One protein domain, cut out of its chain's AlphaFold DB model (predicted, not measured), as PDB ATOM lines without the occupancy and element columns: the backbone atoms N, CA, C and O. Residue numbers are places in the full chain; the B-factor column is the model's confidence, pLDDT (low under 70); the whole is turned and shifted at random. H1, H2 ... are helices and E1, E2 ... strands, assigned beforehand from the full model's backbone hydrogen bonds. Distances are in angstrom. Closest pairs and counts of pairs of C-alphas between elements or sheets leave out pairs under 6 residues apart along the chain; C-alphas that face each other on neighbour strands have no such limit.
ATOM      1  N   ILE A 737     157.030 109.012 157.956       94.81
ATOM      2  CA  ILE A 737     155.868 109.906 158.087       94.81
ATOM      3  C   ILE A 737     154.604 109.126 157.671       94.81
ATOM      4  O   ILE A 737     154.620 108.474 156.628       94.81
ATOM      5  N   PRO A 738     153.511 109.120 158.453       94.31
ATOM      6  CA  PRO A 738     152.425 108.156 158.262       94.31
ATOM      7  C   PRO A 738     151.511 108.508 157.083       94.31
ATOM      8  O   PRO A 738     150.906 107.622 156.478       94.31
ATOM      9  N   TYR A 739     151.413 109.789 156.738       95.25
ATOM     10  CA  TYR A 739     150.528 110.286 155.695       95.25
ATOM     11  C   TYR A 739     150.976 111.658 155.173       95.25
ATOM     12  O   TYR A 739     151.785 112.341 155.798       95.25
ATOM     13  N   ALA A 740     150.433 112.062 154.027       94.56
ATOM     14  CA  ALA A 740     150.502 113.423 153.518       94.56
ATOM     15  C   ALA A 740     149.083 114.004 153.482       94.56
ATOM     16  O   ALA A 740     148.190 113.418 152.867       94.56
ATOM     17  N   ASP A 741     148.882 115.150 154.128       96.00
ATOM     18  CA  ASP A 741     147.620 115.891 154.077       96.00
ATOM     19  C   ASP A 741     147.660 116.899 152.926       96.00
ATOM     20  O   ASP A 741     148.683 117.530 152.673       96.00
ATOM     21  N   LEU A 742     146.541 117.049 152.219       95.69
ATOM     22  CA  LEU A 742     146.365 118.031 151.154       95.69
ATOM     23  C   LEU A 742     145.019 118.723 151.346       95.69
ATOM     24  O   LEU A 742     143.984 118.062 151.423       95.69
ATOM     25  N   THR A 743     145.032 120.054 151.392       94.69
ATOM     26  CA  THR A 743     143.829 120.888 151.508       94.69
ATOM     27  C   THR A 743     143.563 121.615 150.194       94.69
ATOM     28  O   THR A 743     144.413 122.360 149.709       94.69
ATOM     29  N   ILE A 744     142.365 121.441 149.630       92.38
ATOM     30  CA  ILE A 744     141.897 122.169 148.443       92.38
ATOM     31  C   ILE A 744     140.556 122.822 148.788       92.38
ATOM     32  O   ILE A 744     139.554 122.155 149.054       92.38
ATOM     33  N   GLY A 745     140.536 124.156 148.807       90.81
ATOM     34  CA  GLY A 745     139.378 124.925 149.257       90.81
ATOM     35  C   GLY A 745     139.136 124.749 150.759       90.81
ATOM     36  O   GLY A 745     139.935 125.216 151.564       90.81
ATOM     37  N   LEU A 746     138.024 124.101 151.119       89.50
ATOM     38  CA  LEU A 746     137.636 123.803 152.507       89.50
ATOM     39  C   LEU A 746     137.675 122.302 152.840       89.50
ATOM     40  O   LEU A 746     137.245 121.912 153.918       89.50
ATOM     41  N   ILE A 747     138.151 121.459 151.918       93.88
ATOM     42  CA  ILE A 747     138.262 120.010 152.119       93.88
ATOM     43  C   ILE A 747     139.738 119.671 152.314       93.88
ATOM     44  O   ILE A 747     140.578 120.101 151.521       93.88
ATOM     45  N   THR A 748     140.038 118.866 153.331       95.69
ATOM     46  CA  THR A 748     141.340 118.210 153.486       95.69
ATOM     47  C   THR A 748     141.163 116.712 153.287       95.69
ATOM     48  O   THR A 748     140.307 116.089 153.917       95.69
ATOM     49  N   LYS A 749     141.987 116.127 152.422       96.75
ATOM     50  CA  LYS A 749     142.127 114.675 152.312       96.75
ATOM     51  C   LYS A 749     143.533 114.259 152.701       96.75
ATOM     52  O   LYS A 749     144.491 115.017 152.532       96.75
ATOM     53  N   ARG A 750     143.655 113.024 153.164       97.44
ATOM     54  CA  ARG A 750     144.884 112.441 153.683       97.44
ATOM     55  C   ARG A 750     145.254 111.211 152.871       97.44
ATOM     56  O   ARG A 750     144.488 110.252 152.834       97.44
ATOM     57  N   LEU A 751     146.427 111.232 152.248       96.12
ATOM     58  CA  LEU A 751     147.012 110.075 151.580       96.12
ATOM     59  C   LEU A 751     147.910 109.337 152.576       96.12
ATOM     60  O   LEU A 751     148.948 109.861 152.976       96.12
ATOM     61  N   HIS A 752     147.519 108.135 152.985       96.44
ATOM     62  CA  HIS A 752     148.320 107.261 153.843       96.44
ATOM     63  C   HIS A 752     149.482 106.636 153.077       96.44
ATOM     64  O   HIS A 752     149.346 106.265 151.907       96.44
ATOM     65  N   ARG A 753     150.605 106.438 153.771       94.00
ATOM     66  CA  ARG A 753     151.753 105.708 153.228       94.00
ATOM     67  C   ARG A 753     151.413 104.246 152.886       94.00
ATOM     68  O   ARG A 753     150.501 103.668 153.490       94.00
ATOM     69  N   PRO A 754     152.199 103.598 152.005       94.12
ATOM     70  CA  PRO A 754     152.184 102.146 151.871       94.12
ATOM     71  C   PRO A 754     152.508 101.450 153.201       94.12
ATOM     72  O   PRO A 754     153.201 102.000 154.061       94.12
ATOM     73  N   LEU A 755     152.038 100.216 153.369       95.12
ATOM     74  CA  LEU A 755     152.403  99.387 154.519       95.12
ATOM     75  C   LEU A 755     153.589  98.471 154.193       95.12
ATOM     76  O   LEU A 755     153.789  98.040 153.055       95.12
ATOM     77  N   THR A 756     154.382  98.158 155.212       95.19
ATOM     78  CA  THR A 756     155.480  97.186 155.122       95.19
ATOM     79  C   THR A 756     154.977  95.745 155.151       95.19
ATOM     80  O   THR A 756     153.826  95.476 155.500       95.19
ATOM     81  N   THR A 757     155.829  94.780 154.805       94.75
ATOM     82  CA  THR A 757     155.492  93.346 154.867       94.75
ATOM     83  C   THR A 757     155.212  92.870 156.293       94.75
ATOM     84  O   THR A 757     154.387  91.979 156.488       94.75
ATOM     85  N   VAL A 758     155.822  93.501 157.303       94.88
ATOM     86  CA  VAL A 758     155.538  93.242 158.724       94.88
ATOM     87  C   VAL A 758     154.160  93.790 159.100       94.88
ATOM     88  O   VAL A 758     153.324  93.048 159.608       94.88
ATOM     89  N   GLU A 759     153.875  95.055 158.785       95.31
ATOM     90  CA  GLU A 759     152.585  95.694 159.095       95.31
ATOM     91  C   GLU A 759     151.410  95.038 158.364       95.31
ATOM     92  O   GLU A 759     150.351  94.842 158.950       95.31
ATOM     93  N   THR A 760     151.597  94.648 157.102       94.19
ATOM     94  CA  THR A 760     150.584  93.905 156.331       94.19
ATOM     95  C   THR A 760     150.379  92.487 156.864       94.19
ATOM     96  O   THR A 760     149.250  92.007 156.844       94.19
ATOM     97  N   SER A 761     151.417  91.840 157.409       94.56
ATOM     98  CA  SER A 761     151.278  90.546 158.095       94.56
ATOM     99  C   SER A 761     150.515  90.676 159.417       94.56
ATOM    100  O   SER A 761     149.622  89.873 159.682       94.56
ATOM    101  N   ILE A 762     150.810  91.704 160.224       94.44
ATOM    102  CA  ILE A 762     150.055  92.023 161.450       94.44
ATOM    103  C   ILE A 762     148.589  92.324 161.103       94.44
ATOM    104  O   ILE A 762     147.681  91.769 161.720       94.44
ATOM    105  N   LEU A 763     148.351  93.163 160.089       94.44
ATOM    106  CA  LEU A 763     147.013  93.590 159.685       94.44
ATOM    107  C   LEU A 763     146.186  92.450 159.078       94.44
ATOM    108  O   LEU A 763     145.021  92.324 159.429       94.44
ATOM    109  N   ASN A 764     146.763  91.581 158.243       95.19
ATOM    110  CA  ASN A 764     146.060  90.398 157.734       95.19
ATOM    111  C   ASN A 764     145.774  89.371 158.847       95.19
ATOM    112  O   ASN A 764     144.703  88.773 158.861       95.19
ATOM    113  N   ASN A 765     146.680  89.199 159.815       94.62
ATOM    114  CA  ASN A 765     146.430  88.339 160.976       94.62
ATOM    115  C   ASN A 765     145.304  88.889 161.879       94.62
ATOM    116  O   ASN A 765     144.511  88.114 162.412       94.62
ATOM    117  N   ALA A 766     145.197  90.214 162.023       94.06
ATOM    118  CA  ALA A 766     144.118  90.870 162.767       94.06
ATOM    119  C   ALA A 766     142.785  90.932 161.989       94.06
ATOM    120  O   ALA A 766     141.714  90.783 162.580       94.06
ATOM    121  N   GLN A 767     142.844  91.139 160.671       94.19
ATOM    122  CA  GLN A 767     141.702  91.285 159.767       94.19
ATOM    123  C   GLN A 767     141.976  90.538 158.442       94.19
ATOM    124  O   GLN A 767     142.433  91.142 157.470       94.19
ATOM    125  N   PRO A 768     141.655  89.229 158.357       93.62
ATOM    126  CA  PRO A 768     141.994  88.393 157.196       93.62
ATOM    127  C   PRO A 768     141.333  88.766 155.861       93.62
ATOM    128  O   PRO A 768     141.661  88.161 154.841       93.62
ATOM    129  N   THR A 769     140.398  89.721 155.847       93.56
ATOM    130  CA  THR A 769     139.818  90.283 154.619       93.56
ATOM    131  C   THR A 769     140.731  91.315 153.955       93.56
ATOM    132  O   THR A 769     140.700  91.444 152.734       93.56
ATOM    133  N   VAL A 770     141.600  91.993 154.720       95.12
ATOM    134  CA  VAL A 770     142.683  92.807 154.154       95.12
ATOM    135  C   VAL A 770     143.705  91.851 153.528       95.12
ATOM    136  O   VAL A 770     144.261  91.019 154.251       95.12
ATOM    137  N   PRO A 771     143.987  91.928 152.215       94.88
ATOM    138  CA  PRO A 771     144.914  91.007 151.573       94.88
ATOM    139  C   PRO A 771     146.351  91.204 152.070       94.88
ATOM    140  O   PRO A 771     146.768  92.311 152.424       94.88
ATOM    141  N   LEU A 772     147.122  90.115 152.042       94.31
ATOM    142  CA  LEU A 772     148.583  90.169 152.094       94.31
ATOM    143  C   LEU A 772     149.140  90.809 150.814       94.31
ATOM    144  O   LEU A 772     148.463  90.895 149.790       94.31
ATOM    145  N   PHE A 773     150.395  91.242 150.881       94.62
ATOM    146  CA  PHE A 773     151.129  91.759 149.730       94.62
ATOM    147  C   PHE A 773     151.365  90.665 148.673       94.62
ATOM    148  O   PHE A 773     151.714  89.530 148.999       94.62
ATOM    149  N   ASP A 774     151.224  91.023 147.397       96.31
ATOM    150  CA  ASP A 774     151.471  90.133 146.252       96.31
ATOM    151  C   ASP A 774     152.963  90.060 145.882       96.31
ATOM    152  O   ASP A 774     153.429  89.097 145.271       96.31
ATOM    153  N   SER A 775     153.729  91.095 146.233       94.94
ATOM    154  CA  SER A 775     155.187  91.158 146.104       94.94
ATOM    155  C   SER A 775     155.763  92.119 147.149       94.94
ATOM    156  O   SER A 775     155.021  92.805 147.848       94.94
ATOM    157  N   GLN A 776     157.087  92.185 147.274       93.88
ATOM    158  CA  GLN A 776     157.756  93.067 148.230       93.88
ATOM    159  C   GLN A 776     158.961  93.783 147.621       93.88
ATOM    160  O   GLN A 776     159.602  93.261 146.704       93.88
ATOM    161  N   ARG A 777     159.328  94.938 148.188       92.38
ATOM    162  CA  ARG A 777     160.584  95.626 147.861       92.38
ATOM    163  C   ARG A 777     161.354  96.051 149.108       92.38
ATOM    164  O   ARG A 777     160.827  96.764 149.953       92.38
ATOM    165  N   ALA A 778     162.615  95.631 149.191       90.19
ATOM    166  CA  ALA A 778     163.550  96.087 150.216       90.19
ATOM    167  C   ALA A 778     164.031  97.520 149.929       90.19
ATOM    168  O   ALA A 778     164.367  97.823 148.781       90.19
ATOM    169  N   GLU A 779     164.121  98.364 150.959       87.44
ATOM    170  CA  GLU A 779     164.812  99.658 150.881       87.44
ATOM    171  C   GLU A 779     166.286  99.517 151.304       87.44
ATOM    172  O   GLU A 779     166.635  98.819 152.259       87.44
ATOM    173  N   ASN A 780     167.177 100.165 150.561       82.06
ATOM    174  CA  ASN A 780     168.611  99.945 150.623       82.06
ATOM    175  C   ASN A 780     169.241 100.559 151.884       82.06
ATOM    176  O   ASN A 780     169.055 101.735 152.182       82.06
ATOM    177  N   GLY A 781     170.045  99.769 152.601       76.00
ATOM    178  CA  GLY A 781     170.652 100.188 153.870       76.00
ATOM    179  C   GLY A 781     169.685 100.207 155.061       76.00
ATOM    180  O   GLY A 781     170.015 100.786 156.091       76.00
ATOM    181  N   THR A 782     168.515  99.575 154.934       82.62
ATOM    182  CA  THR A 782     167.493  99.475 155.988       82.62
ATOM    183  C   THR A 782     167.108  98.018 156.249       82.62
ATOM    184  O   THR A 782     167.487  97.125 155.490       82.62
ATOM    185  N   SER A 783     166.301  97.781 157.287       83.62
ATOM    186  CA  SER A 783     165.599  96.496 157.475       83.62
ATOM    187  C   SER A 783     164.172  96.505 156.896       83.62
ATOM    188  O   SER A 783     163.382  95.612 157.192       83.62
ATOM    189  N   VAL A 784     163.804  97.523 156.104       89.19
ATOM    190  CA  VAL A 784     162.430  97.733 155.622       89.19
ATOM    191  C   VAL A 784     162.162  96.957 154.340       89.19
ATOM    192  O   VAL A 784     162.865  97.107 153.342       89.19
ATOM    193  N   PHE A 785     161.065  96.202 154.351       92.69
ATOM    194  CA  PHE A 785     160.462  95.594 153.173       92.69
ATOM    195  C   PHE A 785     159.047  96.157 153.009       92.69
ATOM    196  O   PHE A 785     158.207  96.012 153.895       92.69
ATOM    197  N   TRP A 786     158.779  96.809 151.885       93.69
ATOM    198  CA  TRP A 786     157.477  97.378 151.546       93.69
ATOM    199  C   TRP A 786     156.579  96.356 150.858       93.69
ATOM    200  O   TRP A 786     157.066  95.589 150.029       93.69
ATOM    201  N   GLY A 787     155.279  96.368 151.166       94.81
ATOM    202  CA  GLY A 787     154.281  95.567 150.462       94.81
ATOM    203  C   GLY A 787     153.879  96.199 149.126       94.81
ATOM    204  O   GLY A 787     153.564  97.388 149.060       94.81
ATOM    205  N   LEU A 788     153.872  95.388 148.069       95.88
ATOM    206  CA  LEU A 788     153.350  95.716 146.744       95.88
ATOM    207  C   LEU A 788     152.109  94.859 146.471       95.88
ATOM    208  O   LEU A 788     152.098  93.664 146.776       95.88
ATOM    209  N   PHE A 789     151.088  95.445 145.857       96.81
ATOM    210  CA  PHE A 789     149.783  94.822 145.632       96.81
ATOM    211  C   PHE A 789     149.381  94.912 144.165       96.81
ATOM    212  O   PHE A 789     149.587  95.940 143.523       96.81
ATOM    213  N   THR A 790     148.785  93.853 143.628       96.75
ATOM    214  CA  THR A 790     148.002  93.912 142.383       96.75
ATOM    215  C   THR A 790     146.840  94.893 142.550       96.75
ATOM    216  O   THR A 790     146.378  95.095 143.672       96.75
ATOM    217  N   TRP A 791     146.336  95.514 141.480       96.25
ATOM    218  CA  TRP A 791     145.281  96.532 141.597       96.25
ATOM    219  C   TRP A 791     144.037  96.063 142.381       96.25
ATOM    220  O   TRP A 791     143.599  96.797 143.271       96.25
ATOM    221  N   PRO A 792     143.491  94.843 142.174       96.00
ATOM    222  CA  PRO A 792     142.322  94.384 142.926       96.00
ATOM    223  C   PRO A 792     142.621  94.234 144.420       96.00
ATOM    224  O   PRO A 792     141.788  94.599 145.253       96.00
ATOM    225  N   ASN A 793     143.822  93.762 144.770       96.50
ATOM    226  CA  ASN A 793     144.258  93.651 146.159       96.50
ATOM    227  C   ASN A 793     144.591  95.023 146.758       96.50
ATOM    228  O   ASN A 793     144.290  95.242 147.920       96.50
ATOM    229  N   SER A 794     145.122  95.966 145.978       95.75
ATOM    230  CA  SER A 794     145.376  97.360 146.369       95.75
ATOM    231  C   SER A 794     144.070  98.081 146.726       95.75
ATOM    232  O   SER A 794     143.931  98.647 147.810       95.75
ATOM    233  N   ASN A 795     143.060  97.965 145.858       95.88
ATOM    234  CA  ASN A 795     141.730  98.518 146.086       95.88
ATOM    235  C   ASN A 795     141.044  97.856 147.299       95.88
ATOM    236  O   ASN A 795     140.561  98.551 148.191       95.88
ATOM    237  N   THR A 796     141.082  96.520 147.394       96.62
ATOM    238  CA  THR A 796     140.540  95.778 148.552       96.62
ATOM    239  C   THR A 796     141.260  96.148 149.851       96.62
ATOM    240  O   THR A 796     140.613  96.360 150.870       96.62
ATOM    241  N   HIS A 797     142.588  96.299 149.819       95.44
ATOM    242  CA  HIS A 797     143.406  96.706 150.960       95.44
ATOM    243  C   HIS A 797     142.990  98.075 151.504       95.44
ATOM    244  O   HIS A 797     142.930  98.246 152.718       95.44
ATOM    245  N   CYS A 798     142.665  99.035 150.636       96.44
ATOM    246  CA  CYS A 798     142.137 100.322 151.077       96.44
ATOM    247  C   CYS A 798     140.683 100.219 151.566       96.44
ATOM    248  O   CYS A 798     140.393 100.687 152.666       96.44
ATOM    249  N   LEU A 799     139.793  99.558 150.817       96.38
ATOM    250  CA  LEU A 799     138.366  99.445 151.157       96.38
ATOM    251  C   LEU A 799     138.124  98.741 152.500       96.38
ATOM    252  O   LEU A 799     137.365  99.241 153.327       96.38
ATOM    253  N   GLU A 800     138.818  97.632 152.762       95.94
ATOM    254  CA  GLU A 800     138.725  96.890 154.029       95.94
ATOM    255  C   GLU A 800     139.315  97.668 155.221       95.94
ATOM    256  O   GLU A 800     138.942  97.419 156.366       95.94
ATOM    257  N   ARG A 801     140.185  98.657 154.966       93.75
ATOM    258  CA  ARG A 801     140.684  99.619 155.969       93.75
ATOM    259  C   ARG A 801     139.765 100.840 156.155       93.75
ATOM    260  O   ARG A 801     140.076 101.698 156.975       93.75
ATOM    261  N   GLY A 802     138.649 100.932 155.423       92.81
ATOM    262  CA  GLY A 802     137.725 102.075 155.452       92.81
ATOM    263  C   GLY A 802     138.124 103.250 154.547       92.81
ATOM    264  O   GLY A 802     137.596 104.350 154.700       92.81
ATOM    265  N   TYR A 803     139.046 103.027 153.611       95.75
ATOM    266  CA  TYR A 803     139.635 104.027 152.716       95.75
ATOM    267  C   TYR A 803     139.313 103.726 151.244       95.75
ATOM    268  O   TYR A 803     138.704 102.709 150.924       95.75
ATOM    269  N   SER A 804     139.769 104.568 150.315       95.19
ATOM    270  CA  SER A 804     139.789 104.231 148.881       95.19
ATOM    271  C   SER A 804     141.196 104.361 148.297       95.19
ATOM    272  O   SER A 804     142.108 104.861 148.955       95.19
ATOM    273  N   LEU A 805     141.389 103.939 147.047       95.31
ATOM    274  CA  LEU A 805     142.433 104.538 146.208       95.31
ATOM    275  C   LEU A 805     141.957 105.926 145.740       95.31
ATOM    276  O   LEU A 805     140.753 106.201 145.739       95.31
ATOM    277  N   THR A 806     142.884 106.805 145.359       94.12
ATOM    278  CA  THR A 806     142.552 108.102 144.736       94.12
ATOM    279  C   THR A 806     142.698 108.045 143.213       94.12
ATOM    280  O   THR A 806     143.235 107.077 142.681       94.12
ATOM    281  N   VAL A 807     142.205 109.058 142.502       95.00
ATOM    282  CA  VAL A 807     142.365 109.209 141.043       95.00
ATOM    283  C   VAL A 807     143.807 109.565 140.666       95.00
ATOM    284  O   VAL A 807     144.591 110.007 141.511       95.00
ATOM    285  N   ASP A 808     144.184 109.403 139.398       93.31
ATOM    286  CA  ASP A 808     145.540 109.751 138.953       93.31
ATOM    287  C   ASP A 808     145.830 111.267 139.050       93.31
ATOM    288  O   ASP A 808     146.928 111.678 139.446       93.31
ATOM    289  N   GLY A 809     144.816 112.103 138.795       90.56
ATOM    290  CA  GLY A 809     144.879 113.560 138.934       90.56
ATOM    291  C   GLY A 809     145.423 114.312 137.715       90.56
ATOM    292  O   GLY A 809     145.575 115.534 137.775       90.56
ATOM    293  N   ILE A 810     145.744 113.615 136.622       90.50
ATOM    294  CA  ILE A 810     146.276 114.165 135.366       90.50
ATOM    295  C   ILE A 810     145.259 113.975 134.237       90.50
ATOM    296  O   ILE A 810     144.924 114.944 133.553       90.50
ATOM    297  N   ASN A 811     144.768 112.748 134.053       90.62
ATOM    298  CA  ASN A 811     143.732 112.406 133.080       90.62
ATOM    299  C   ASN A 811     142.357 112.352 133.755       90.62
ATOM    300  O   ASN A 811     141.425 113.024 133.305       90.62
ATOM    301  N   ASP A 812     142.232 111.594 134.843       90.75
ATOM    302  CA  ASP A 812     141.056 111.620 135.702       90.75
ATOM    303  C   ASP A 812     141.180 112.742 136.739       90.75
ATOM    304  O   ASP A 812     142.126 112.816 137.524       90.75
ATOM    305  N   THR A 813     140.199 113.637 136.711       88.69
ATOM    306  CA  THR A 813     140.050 114.786 137.617       88.69
ATOM    307  C   THR A 813     138.630 114.849 138.193       88.69
ATOM    308  O   THR A 813     138.148 115.912 138.583       88.69
ATOM    309  N   SER A 814     137.938 113.701 138.234       90.81
ATOM    310  CA  SER A 814     136.624 113.558 138.877       90.81
ATOM    311  C   SER A 814     136.676 113.803 140.392       90.81
ATOM    312  O   SER A 814     135.695 114.266 140.976       90.81
ATOM    313  N   ASP A 815     137.845 113.582 140.996       91.00
ATOM    314  CA  ASP A 815     138.241 114.094 142.304       91.00
ATOM    315  C   ASP A 815     139.427 115.068 142.138       91.00
ATOM    316  O   ASP A 815     140.290 114.883 141.278       91.00
ATOM    317  N   ALA A 816     139.483 116.117 142.961       91.56
ATOM    318  CA  ALA A 816     140.564 117.104 142.948       91.56
ATOM    319  C   ALA A 816     141.829 116.624 143.690       91.56
ATOM    320  O   ALA A 816     142.903 117.197 143.514       91.56
ATOM    321  N   PHE A 817     141.707 115.588 144.527       95.44
ATOM    322  CA  PHE A 817     142.767 115.081 145.405       95.44
ATOM    323  C   PHE A 817     143.517 113.876 144.803       95.44
ATOM    324  O   PHE A 817     143.746 112.872 145.480       95.44
ATOM    325  N   GLY A 818     143.869 113.942 143.516       93.81
ATOM    326  CA  GLY A 818     144.582 112.867 142.821       93.81
ATOM    327  C   GLY A 818     146.038 112.687 143.274       93.81
ATOM    328  O   GLY A 818     146.642 113.586 143.871       93.81
ATOM    329  N   LEU A 819     146.632 111.526 142.967       94.12
ATOM    330  CA  LEU A 819     148.026 111.206 143.326       94.12
ATOM    331  C   LEU A 819     149.009 112.278 142.840       94.12
ATOM    332  O   LEU A 819     149.960 112.617 143.550       94.12
ATOM    333  N   ARG A 820     148.774 112.858 141.656       93.62
ATOM    334  CA  ARG A 820     149.637 113.920 141.141       93.62
ATOM    335  C   ARG A 820     149.614 115.188 141.998       93.62
ATOM    336  O   ARG A 820     150.670 115.784 142.205       93.62
ATOM    337  N   GLN A 821     148.455 115.598 142.510       95.75
ATOM    338  CA  GLN A 821     148.345 116.776 143.373       95.75
ATOM    339  C   GLN A 821     149.071 116.549 144.705       95.75
ATOM    340  O   GLN A 821     149.738 117.462 145.189       95.75
ATOM    341  N   TYR A 822     149.040 115.324 145.246       95.44
ATOM    342  CA  TYR A 822     149.887 114.952 146.383       95.44
ATOM    343  C   TYR A 822     151.378 115.025 146.045       95.44
ATOM    344  O   TYR A 822     152.132 115.612 146.815       95.44
ATOM    345  N   TYR A 823     151.817 114.494 144.898       93.56
ATOM    346  CA  TYR A 823     153.222 114.601 144.486       93.56
ATOM    347  C   TYR A 823     153.679 116.067 144.384       93.56
ATOM    348  O   TYR A 823     154.669 116.435 145.017       93.56
ATOM    349  N   ASP A 824     152.950 116.916 143.653       94.06
ATOM    350  CA  ASP A 824     153.309 118.333 143.488       94.06
ATOM    351  C   ASP A 824     153.282 119.087 144.836       94.06
ATOM    352  O   ASP A 824     154.123 119.957 145.079       94.06
ATOM    353  N   HIS A 825     152.388 118.712 145.760       94.88
ATOM    354  CA  HIS A 825     152.396 119.248 147.120       94.88
ATOM    355  C   HIS A 825     153.633 118.803 147.917       94.88
ATOM    356  O   HIS A 825     154.311 119.646 148.504       94.88
ATOM    357  N   ILE A 826     153.998 117.520 147.890       93.25
ATOM    358  CA  ILE A 826     155.168 116.987 148.610       93.25
ATOM    359  C   ILE A 826     156.476 117.591 148.058       93.25
ATOM    360  O   ILE A 826     157.377 117.913 148.833       93.25
ATOM    361  N   VAL A 827     156.562 117.856 146.747       93.12
ATOM    362  CA  VAL A 827     157.650 118.658 146.149       93.12
ATOM    363  C   VAL A 827     157.694 120.067 146.754       93.12
ATOM    364  O   VAL A 827     158.769 120.546 147.116       93.12
ATOM    365  N   SER A 828     156.540 120.730 146.902       93.19
ATOM    366  CA  SER A 828     156.462 122.086 147.471       93.19
ATOM    367  C   SER A 828     156.848 122.164 148.956       93.19
ATOM    368  O   SER A 828     157.354 123.198 149.390       93.19
ATOM    369  N   LEU A 829     156.665 121.076 149.715       91.38
ATOM    370  CA  LEU A 829     157.076 120.967 151.119       91.38
ATOM    371  C   LEU A 829     158.589 120.736 151.277       91.38
ATOM    372  O   LEU A 829     159.186 121.231 152.231       91.38
ATOM    373  N   TYR A 830     159.226 120.022 150.339       91.06
ATOM    374  CA  TYR A 830     160.638 119.624 150.443       91.06
ATOM    375  C   TYR A 830     161.512 120.036 149.235       91.06
ATOM    376  O   TYR A 830     162.278 119.210 148.730       91.06
ATOM    377  N   PRO A 831     161.507 121.318 148.805       88.88
ATOM    378  CA  PRO A 831     162.170 121.788 147.577       88.88
ATOM    379  C   PRO A 831     163.711 121.765 147.619       88.88
ATOM    380  O   PRO A 831     164.365 122.162 146.657       88.88
ATOM    381  N   ALA A 832     164.310 121.339 148.736       87.69
ATOM    382  CA  ALA A 832     165.750 121.117 148.859       87.69
ATOM    383  C   ALA A 832     166.204 119.751 148.304       87.69
ATOM    384  O   ALA A 832     167.402 119.541 148.110       87.69
ATOM    385  N   LEU A 833     165.272 118.823 148.057       87.00
ATOM    386  CA  LEU A 833     165.560 117.543 147.414       87.00
ATOM    387  C   LEU A 833     165.540 117.705 145.881       87.00
ATOM    388  O   LEU A 833     164.684 118.407 145.351       87.00
ATOM    389  N   PRO A 834     166.467 117.076 145.133       76.69
ATOM    390  CA  PRO A 834     166.538 117.232 143.675       76.69
ATOM    391  C   PRO A 834     165.530 116.353 142.910       76.69
ATOM    392  O   PRO A 834     165.267 116.590 141.733       76.69
ATOM    393  N   SER A 835     165.021 115.304 143.554       80.19
ATOM    394  CA  SER A 835     164.072 114.311 143.040       80.19
ATOM    395  C   SER A 835     163.638 113.406 144.201       80.19
ATOM    396  O   SER A 835     164.088 113.595 145.335       80.19
ATOM    397  N   THR A 836     162.821 112.373 143.945       84.31
ATOM    398  CA  THR A 836     162.587 111.271 144.912       84.31
ATOM    399  C   THR A 836     161.989 111.717 146.259       84.31
ATOM    400  O   THR A 836     162.179 111.073 147.287       84.31
ATOM    401  N   HIS A 837     161.239 112.824 146.254       88.00
ATOM    402  CA  HIS A 837     160.717 113.503 147.446       88.00
ATOM    403  C   HIS A 837     159.955 112.571 148.402       88.00
ATOM    404  O   HIS A 837     160.169 112.616 149.610       88.00
ATOM    405  N   VAL A 838     159.116 111.683 147.865       89.06
ATOM    406  CA  VAL A 838     158.259 110.780 148.650       89.06
ATOM    407  C   VAL A 838     159.060 109.751 149.463       89.06
ATOM    408  O   VAL A 838     158.708 109.468 150.604       89.06
ATOM    409  N   SER A 839     160.197 109.265 148.960       87.62
ATOM    410  CA  SER A 839     161.066 108.358 149.723       87.62
ATOM    411  C   SER A 839     162.069 109.112 150.604       87.62
ATOM    412  O   SER A 839     162.238 108.770 151.769       87.62
ATOM    413  N   LEU A 840     162.716 110.168 150.093       88.56
ATOM    414  CA  LEU A 840     163.798 110.849 150.815       88.56
ATOM    415  C   LEU A 840     163.310 111.827 151.892       88.56
ATOM    416  O   LEU A 840     164.030 112.023 152.872       88.56
ATOM    417  N   ALA A 841     162.123 112.426 151.737       89.25
ATOM    418  CA  ALA A 841     161.514 113.259 152.774       89.25
ATOM    419  C   ALA A 841     160.612 112.454 153.710       89.25
ATOM    420  O   ALA A 841     160.818 112.504 154.917       89.25
ATOM    421  N   LEU A 842     159.635 111.722 153.162       92.50
ATOM    422  CA  LEU A 842     158.606 111.056 153.969       92.50
ATOM    423  C   LEU A 842     159.020 109.656 154.447       92.50
ATOM    424  O   LEU A 842     158.439 109.136 155.398       92.50
ATOM    425  N   GLY A 843     160.003 109.031 153.791       91.31
ATOM    426  CA  GLY A 843     160.385 107.644 154.048       91.31
ATOM    427  C   GLY A 843     159.413 106.619 153.457       91.31
ATOM    428  O   GLY A 843     159.230 105.575 154.068       91.31
ATOM    429  N   TRP A 844     158.739 106.901 152.333       92.00
ATOM    430  CA  TRP A 844     157.745 105.989 151.738       92.00
ATOM    431  C   TRP A 844     158.272 105.197 150.540       92.00
ATOM    432  O   TRP A 844     158.744 105.780 149.560       92.00
ATOM    433  N   GLY A 845     158.053 103.879 150.564       82.50
ATOM    434  CA  GLY A 845     158.389 102.988 149.452       82.50
ATOM    435  C   GLY A 845     159.871 103.062 149.078       82.50
ATOM    436  O   GLY A 845     160.709 103.442 149.894       82.50
ATOM    437  N   THR A 846     160.184 102.730 147.825       80.00
ATOM    438  CA  THR A 846     161.501 102.989 147.228       80.00
ATOM    439  C   THR A 846     161.361 103.617 145.841       80.00
ATOM    440  O   THR A 846     160.296 103.591 145.219       80.00
ATOM    441  N   ASN A 847     162.453 104.184 145.328       76.00
ATOM    442  CA  ASN A 847     162.496 104.957 144.078       76.00
ATOM    443  C   ASN A 847     162.480 104.103 142.794       76.00
ATOM    444  O   ASN A 847     163.268 104.353 141.881       76.00
ATOM    445  N   ALA A 848     161.640 103.066 142.747       79.50
ATOM    446  CA  ALA A 848     161.652 102.048 141.695       79.50
ATOM    447  C   ALA A 848     160.270 101.663 141.136       79.50
ATOM    448  O   ALA A 848     160.218 101.145 140.020       79.50
ATOM    449  N   ASP A 849     159.177 101.912 141.865       86.12
ATOM    450  CA  ASP A 849     157.813 101.543 141.452       86.12
ATOM    451  C   ASP A 849     156.860 102.744 141.491       86.12
ATOM    452  O   ASP A 849     157.181 103.811 142.023       86.12
ATOM    453  N   TYR A 850     155.683 102.554 140.903       92.81
ATOM    454  CA  TYR A 850     154.615 103.540 140.834       92.81
ATOM    455  C   TYR A 850     153.580 103.254 141.941       92.81
ATOM    456  O   TYR A 850     153.683 102.278 142.692       92.81
ATOM    457  N   TYR A 851     152.626 104.167 142.098       95.50
ATOM    458  CA  TYR A 851     151.561 104.112 143.095       95.50
ATOM    459  C   TYR A 851     150.211 103.982 142.382       95.50
ATOM    460  O   TYR A 851     149.948 104.717 141.429       95.50
ATOM    461  N   TRP A 852     149.365 103.060 142.841       96.44
ATOM    462  CA  TRP A 852     148.083 102.752 142.202       96.44
ATOM    463  C   TRP A 852     147.043 103.866 142.350       96.44
ATOM    464  O   TRP A 852     146.831 104.378 143.449       96.44
ATOM    465  N   SER A 853     146.314 104.148 141.266       95.12
ATOM    466  CA  SER A 853     145.091 104.957 141.292       95.12
ATOM    467  C   SER A 853     143.828 104.110 141.066       95.12
ATOM    468  O   SER A 853     143.900 102.942 140.687       95.12
ATOM    469  N   ILE A 854     142.652 104.700 141.283       95.25
ATOM    470  CA  ILE A 854     141.340 104.102 140.979       95.25
ATOM    471  C   ILE A 854     140.912 104.304 139.508       95.25
ATOM    472  O   ILE A 854     139.862 103.814 139.098       95.25
ATOM    473  N   SER A 855     141.692 105.033 138.708       95.44
ATOM    474  CA  SER A 855     141.277 105.510 137.384       95.44
ATOM    475  C   SER A 855     141.481 104.440 136.300       95.44
ATOM    476  O   SER A 855     142.610 104.140 135.912       95.44
ATOM    477  N   ASP A 856     140.383 103.849 135.820       92.44
ATOM    478  CA  ASP A 856     140.366 102.852 134.735       92.44
ATOM    479  C   ASP A 856     140.786 103.487 133.397       92.44
ATOM    480  O   ASP A 856     140.172 104.455 132.939       92.44
ATOM    481  N   VAL A 857     141.818 102.932 132.748       90.25
ATOM    482  CA  VAL A 857     142.240 103.340 131.391       90.25
ATOM    483  C   VAL A 857     141.723 102.395 130.299       90.25
ATOM    484  O   VAL A 857     141.952 102.621 129.108       90.25
ATOM    485  N   GLY A 858     140.985 101.357 130.694       88.75
ATOM    486  CA  GLY A 858     140.371 100.353 129.844       88.75
ATOM    487  C   GLY A 858     141.240  99.112 129.636       88.75
ATOM    488  O   GLY A 858     142.457  99.172 129.478       88.75
ATOM    489  N   GLY A 859     140.580  97.952 129.549       86.31
ATOM    490  CA  GLY A 859     141.215  96.688 129.153       86.31
ATOM    491  C   GLY A 859     141.816  95.850 130.288       86.31
ATOM    492  O   GLY A 859     142.578  94.931 129.996       86.31
ATOM    493  N   GLY A 860     141.464  96.120 131.551       89.38
ATOM    494  CA  GLY A 860     142.072  95.458 132.717       89.38
ATOM    495  C   GLY A 860     143.428  96.071 133.062       89.38
ATOM    496  O   GLY A 860     144.438  95.374 133.204       89.38
ATOM    497  N   SER A 861     143.474  97.400 133.040       91.81
ATOM    498  CA  SER A 861     144.625  98.220 133.397       91.81
ATOM    499  C   SER A 861     144.110  99.524 133.986       91.81
ATOM    500  O   SER A 861     143.228 100.156 133.402       91.81
ATOM    501  N   HIS A 862     144.681  99.941 135.108       95.94
ATOM    502  CA  HIS A 862     144.393 101.226 135.737       95.94
ATOM    503  C   HIS A 862     145.600 102.154 135.603       95.94
ATOM    504  O   HIS A 862     146.715 101.716 135.304       95.94
ATOM    505  N   ALA A 863     145.374 103.452 135.784       95.12
ATOM    506  CA  ALA A 863     146.446 104.428 135.838       95.12
ATOM    507  C   ALA A 863     147.258 104.296 137.136       95.12
ATOM    508  O   ALA A 863     146.736 103.967 138.208       95.12
ATOM    509  N   ASP A 864     148.537 104.620 137.032       93.88
ATOM    510  CA  ASP A 864     149.508 104.613 138.118       93.88
ATOM    511  C   ASP A 864     150.333 105.914 138.068       93.88
ATOM    512  O   ASP A 864     150.404 106.590 137.039       93.88
ATOM    513  N   VAL A 865     150.912 106.336 139.196       93.69
ATOM    514  CA  VAL A 865     151.708 107.575 139.260       93.69
ATOM    515  C   VAL A 865     153.082 107.309 139.858       93.69
ATOM    516  O   VAL A 865     153.223 106.778 140.962       93.69
ATOM    517  N   TYR A 866     154.125 107.724 139.140       91.75
ATOM    518  CA  TYR A 866     155.502 107.605 139.597       91.75
ATOM    519  C   TYR A 866     155.818 108.715 140.599       91.75
ATOM    520  O   TYR A 866     156.280 109.798 140.232       91.75
ATOM    521  N   MET A 867     155.606 108.443 141.887       87.62
ATOM    522  CA  MET A 867     155.803 109.400 142.992       87.62
ATOM    523  C   MET A 867     157.273 109.848 143.204       87.62
ATOM    524  O   MET A 867     157.580 110.626 144.105       87.62
ATOM    525  N   VAL A 868     158.187 109.402 142.339       85.75
ATOM    526  CA  VAL A 868     159.555 109.921 142.177       85.75
ATOM    527  C   VAL A 868     159.603 111.220 141.357       85.75
ATOM    528  O   VAL A 868     160.484 112.048 141.608       85.75
ATOM    529  N   SER A 869     158.700 111.389 140.380       86.75
ATOM    530  CA  SER A 869     158.719 112.490 139.398       86.75
ATOM    531  C   SER A 869     157.351 113.091 139.031       86.75
ATOM    532  O   SER A 869     157.315 114.057 138.269       86.75
ATOM    533  N   GLY A 870     156.235 112.538 139.520       86.62
ATOM    534  CA  GLY A 870     154.881 112.982 139.162       86.62
ATOM    535  C   GLY A 870     154.464 112.611 137.734       86.62
ATOM    536  O   GLY A 870     153.599 113.269 137.149       86.62
ATOM    537  N   ALA A 871     155.107 111.602 137.141       90.50
ATOM    538  CA  ALA A 871     154.756 111.089 135.821       90.50
ATOM    539  C   ALA A 871     153.584 110.101 135.910       90.50
ATOM    540  O   ALA A 871     153.584 109.222 136.770       90.50
ATOM    541  N   LEU A 872     152.621 110.237 134.997       91.69
ATOM    542  CA  LEU A 872     151.548 109.267 134.794       91.69
ATOM    543  C   LEU A 872     152.084 108.029 134.066       91.69
ATOM    544  O   LEU A 872     152.810 108.164 133.076       91.69
ATOM    545  N   GLY A 873     151.662 106.853 134.508       90.69
ATOM    546  CA  GLY A 873     151.699 105.616 133.744       90.69
ATOM    547  C   GLY A 873     150.337 104.918 133.765       90.69
ATOM    548  O   GLY A 873     149.312 105.493 134.143       90.69
ATOM    549  N   SER A 874     150.323 103.684 133.281       90.44
ATOM    550  CA  SER A 874     149.180 102.781 133.396       90.44
ATOM    551  C   SER A 874     149.643 101.353 133.167       90.44
ATOM    552  O   SER A 874     150.404 101.102 132.218       90.44
ATOM    553  N   ILE A 875     149.148 100.410 133.962       93.06
ATOM    554  CA  ILE A 875     149.647  99.041 133.942       93.06
ATOM    555  C   ILE A 875     148.553  98.017 134.227       93.06
ATOM    556  O   ILE A 875     147.512  98.318 134.806       93.06
ATOM    557  N   THR A 876     148.779  96.786 133.769       92.19
ATOM    558  CA  THR A 876     147.820  95.688 133.917       92.19
ATOM    559  C   THR A 876     147.586  95.363 135.382       92.19
ATOM    560  O   THR A 876     148.555  95.140 136.113       92.19
ATOM    561  N   ASP A 877     146.318  95.211 135.765       95.06
ATOM    562  CA  ASP A 877     145.847  95.028 137.146       95.06
ATOM    563  C   ASP A 877     146.576  93.913 137.924       95.06
ATOM    564  O   ASP A 877     146.634  93.929 139.149       95.06
ATOM    565  N   THR A 878     147.154  92.938 137.219       93.31
ATOM    566  CA  THR A 878     147.888  91.784 137.760       93.31
ATOM    567  C   THR A 878     149.350  92.056 138.143       93.31
ATOM    568  O   THR A 878     150.027  91.129 138.594       93.31
ATOM    569  N   ARG A 879     149.874  93.279 137.982       94.31
ATOM    570  CA  ARG A 879     151.242  93.634 138.398       94.31
ATOM    571  C   ARG A 879     151.257  94.283 139.796       94.31
ATOM    572  O   ARG A 879     150.510  95.228 140.007       94.31
ATOM    573  N   PRO A 880     152.103  93.830 140.744       94.75
ATOM    574  CA  PRO A 880     152.158  94.441 142.074       94.75
ATOM    575  C   PRO A 880     152.884  95.792 142.124       94.75
ATOM    576  O   PRO A 880     154.060  95.852 141.761       94.75
ATOM    577  N   GLU A 881     152.223  96.830 142.648       94.81
ATOM    578  CA  GLU A 881     152.741  98.202 142.838       94.81
ATOM    579  C   GLU A 881     152.287  98.797 144.197       94.81
ATOM    580  O   GLU A 881     151.641  98.098 144.985       94.81
ATOM    581  N   TYR A 882     152.656 100.038 144.549       95.44
ATOM    582  CA  TYR A 882     152.355 100.584 145.885       95.44
ATOM    583  C   TYR A 882     150.868 100.926 146.069       95.44
ATOM    584  O   TYR A 882     150.286 101.687 145.294       95.44
ATOM    585  N   ALA A 883     150.277 100.429 147.160       94.94
ATOM    586  CA  ALA A 883     148.954 100.827 147.633       94.94
ATOM    587  C   ALA A 883     149.080 101.995 148.628       94.94
ATOM    588  O   ALA A 883     149.505 101.792 149.767       94.94
ATOM    589  N   ALA A 884     148.712 103.208 148.210       94.75
ATOM    590  CA  ALA A 884     148.556 104.363 149.094       94.75
ATOM    591  C   ALA A 884     147.074 104.743 149.160       94.75
ATOM    592  O   ALA A 884     146.460 105.081 148.148       94.75
ATOM    593  N   CYS A 885     146.493 104.636 150.351       96.12
ATOM    594  CA  CYS A 885     145.055 104.775 150.553       96.12
ATOM    595  C   CYS A 885     144.692 106.206 150.949       96.12
ATOM    596  O   CYS A 885     145.365 106.794 151.793       96.12
ATOM    597  N   ILE A 886     143.616 106.753 150.389       96.25
ATOM    598  CA  ILE A 886     143.115 108.086 150.729       96.25
ATOM    599  C   ILE A 886     141.942 108.000 151.717       96.25
ATOM    600  O   ILE A 886     140.996 107.234 151.516       96.25
ATOM    601  N   GLU A 887     141.984 108.818 152.770       95.25
ATOM    602  CA  GLU A 887     140.825 109.152 153.605       95.25
ATOM    603  C   GLU A 887     140.419 110.619 153.389       95.25
ATOM    604  O   GLU A 887     141.234 111.472 153.028       95.25
ATOM    605  N   THR A 888     139.139 110.927 153.595       92.06
ATOM    606  CA  THR A 888     138.661 112.316 153.686       92.06
ATOM    607  C   THR A 888     138.534 112.659 155.160       92.06
ATOM    608  O   THR A 888     137.898 111.901 155.892       92.06
ATOM    609  N   LEU A 889     139.155 113.756 155.600       89.62
ATOM    610  CA  LEU A 889     139.098 114.151 157.006       89.62
ATOM    611  C   LEU A 889     137.720 114.766 157.346       89.62
ATOM    612  O   LEU A 889     137.106 115.350 156.447       89.62
TER     613      LEU A 889
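AT A GLANCE: This is residues 737 to 889 of the 890 residues of an uncharacterized protein of Shewanella psychrophila (UniProt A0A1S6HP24). A small, strongly twisted sheet, E5 E6 E7, and a second small sheet, E1 E2 E8, stand at separate sides of the body, and H3 packs on both of them, with its residues 819 to 823 on E5 E6 E7 and its residues 819 to 826 on E1 E2 E8. H2 packs on E5 E6 E7 with its residues 791 to 795, H1 and the hairpin E3 E4 make a separate part at one end, and the short H4 packs on H3. The printed part has 153 residues with four named helices and eight named strands, in the order E1 E2 H1 E3 E4 H2 H3 H4 E5 E6 E7 E8; the three sheets, in the orders E5 - E6 - E7, E1 - E2 - E8 and E3 - E4, are antiparallel. The class is mixed, helices and strands, and under half of the residues are in named elements. The whole is compact, with a radius of gyration of the C-alphas of 14.4 A, and rounded, spanning 38 by 38 by 29 A.

IN THESE COORDINATES: E5 is residues 851 to 856, E6 is 861 to 866 and E7 is 871 to 876; E7 measures 17.0 A from first to last C-alpha and E6 15.6 A. H2 is residues 791 to 800, 14.1 A long, and H3 is residues 819 to 829, 15.4 A long, beginning at C-alpha 819 (148.026, 111.206, 143.326). H4 is residues 837 to 840. E1, residues 739 to 744, measures 16.4 A and begins at C-alpha 739 (150.528, 110.286, 155.695); E2, residues 747 to 752, measures 16.3 A. E8, residues 886 to 888, ends at C-alpha 888 (138.661, 112.316, 153.686). H1 is residues 757 to 766, 14.1 A long, E3 is residues 775 to 778 and E4 is residues 785 to 788.

HOW THE PARTS SIT: E5, E6 and E7 form a meander, each strand the antiparallel neighbour of the one before. In the hairpin E5 and E6, at 143 degrees, N 851 and O 865 are 2.9 A apart, within hydrogen-bond range; in the hairpin E6 and E7, at 147 degrees, N 873 and O 864 are at 2.8 A. H2 is on this sheet at a height of 10.8 A and runs across the strands, at 89 degrees to E5 on the local plane; the closest C-alphas of H2 and E5, Trp 791 and Trp 852, are 6.8 A apart. H3 is on this sheet too, at a height of 11.5 A, over E6 and along it at 5 degrees on the local plane; the closest C-alphas, Leu 819 and Val 865, are 6.6 A apart. H3 is also on the sheet E1 E2 E8, making two layers, a helix on one face of a sheet; its height there is 8.5 A, and it runs across the strands, at 83 degrees to E1 on the local plane. The closest C-alphas of H3 and E1, Leu 742 and Tyr 822, are 6.7 A apart. H3 and H4 touch, closest at the C-alphas of Val 827 and His 837, 6.1 A. In the hairpin E1 and E2, at 159 degrees, N 742 and O 749 are at 2.9 A; between E2 and E8, at 151 degrees, N 887 and O 750 are at 2.9 A. In the hairpin E3 and E4, at 149 degrees, N 786 and O 777 are at 2.8 A. The closest C-alphas of H1 and E4, Thr 757 and Gly 787, are 5.1 A apart, while H1 and H2 are apart. Every O i to N i+4 pair is within hydrogen-bond range in H1, H2 and H3; H4 is too short for such a pair.

THE WHOLE: The C-alphas of Pro 768 and Ala 832, the two farthest apart, are 41.3 A from each other. The printed part has no cut. The link from H2 to H3, residues 801 to 818, is long. The mean pLDDT of the printed part is 92.3, and no printed residue is under 70.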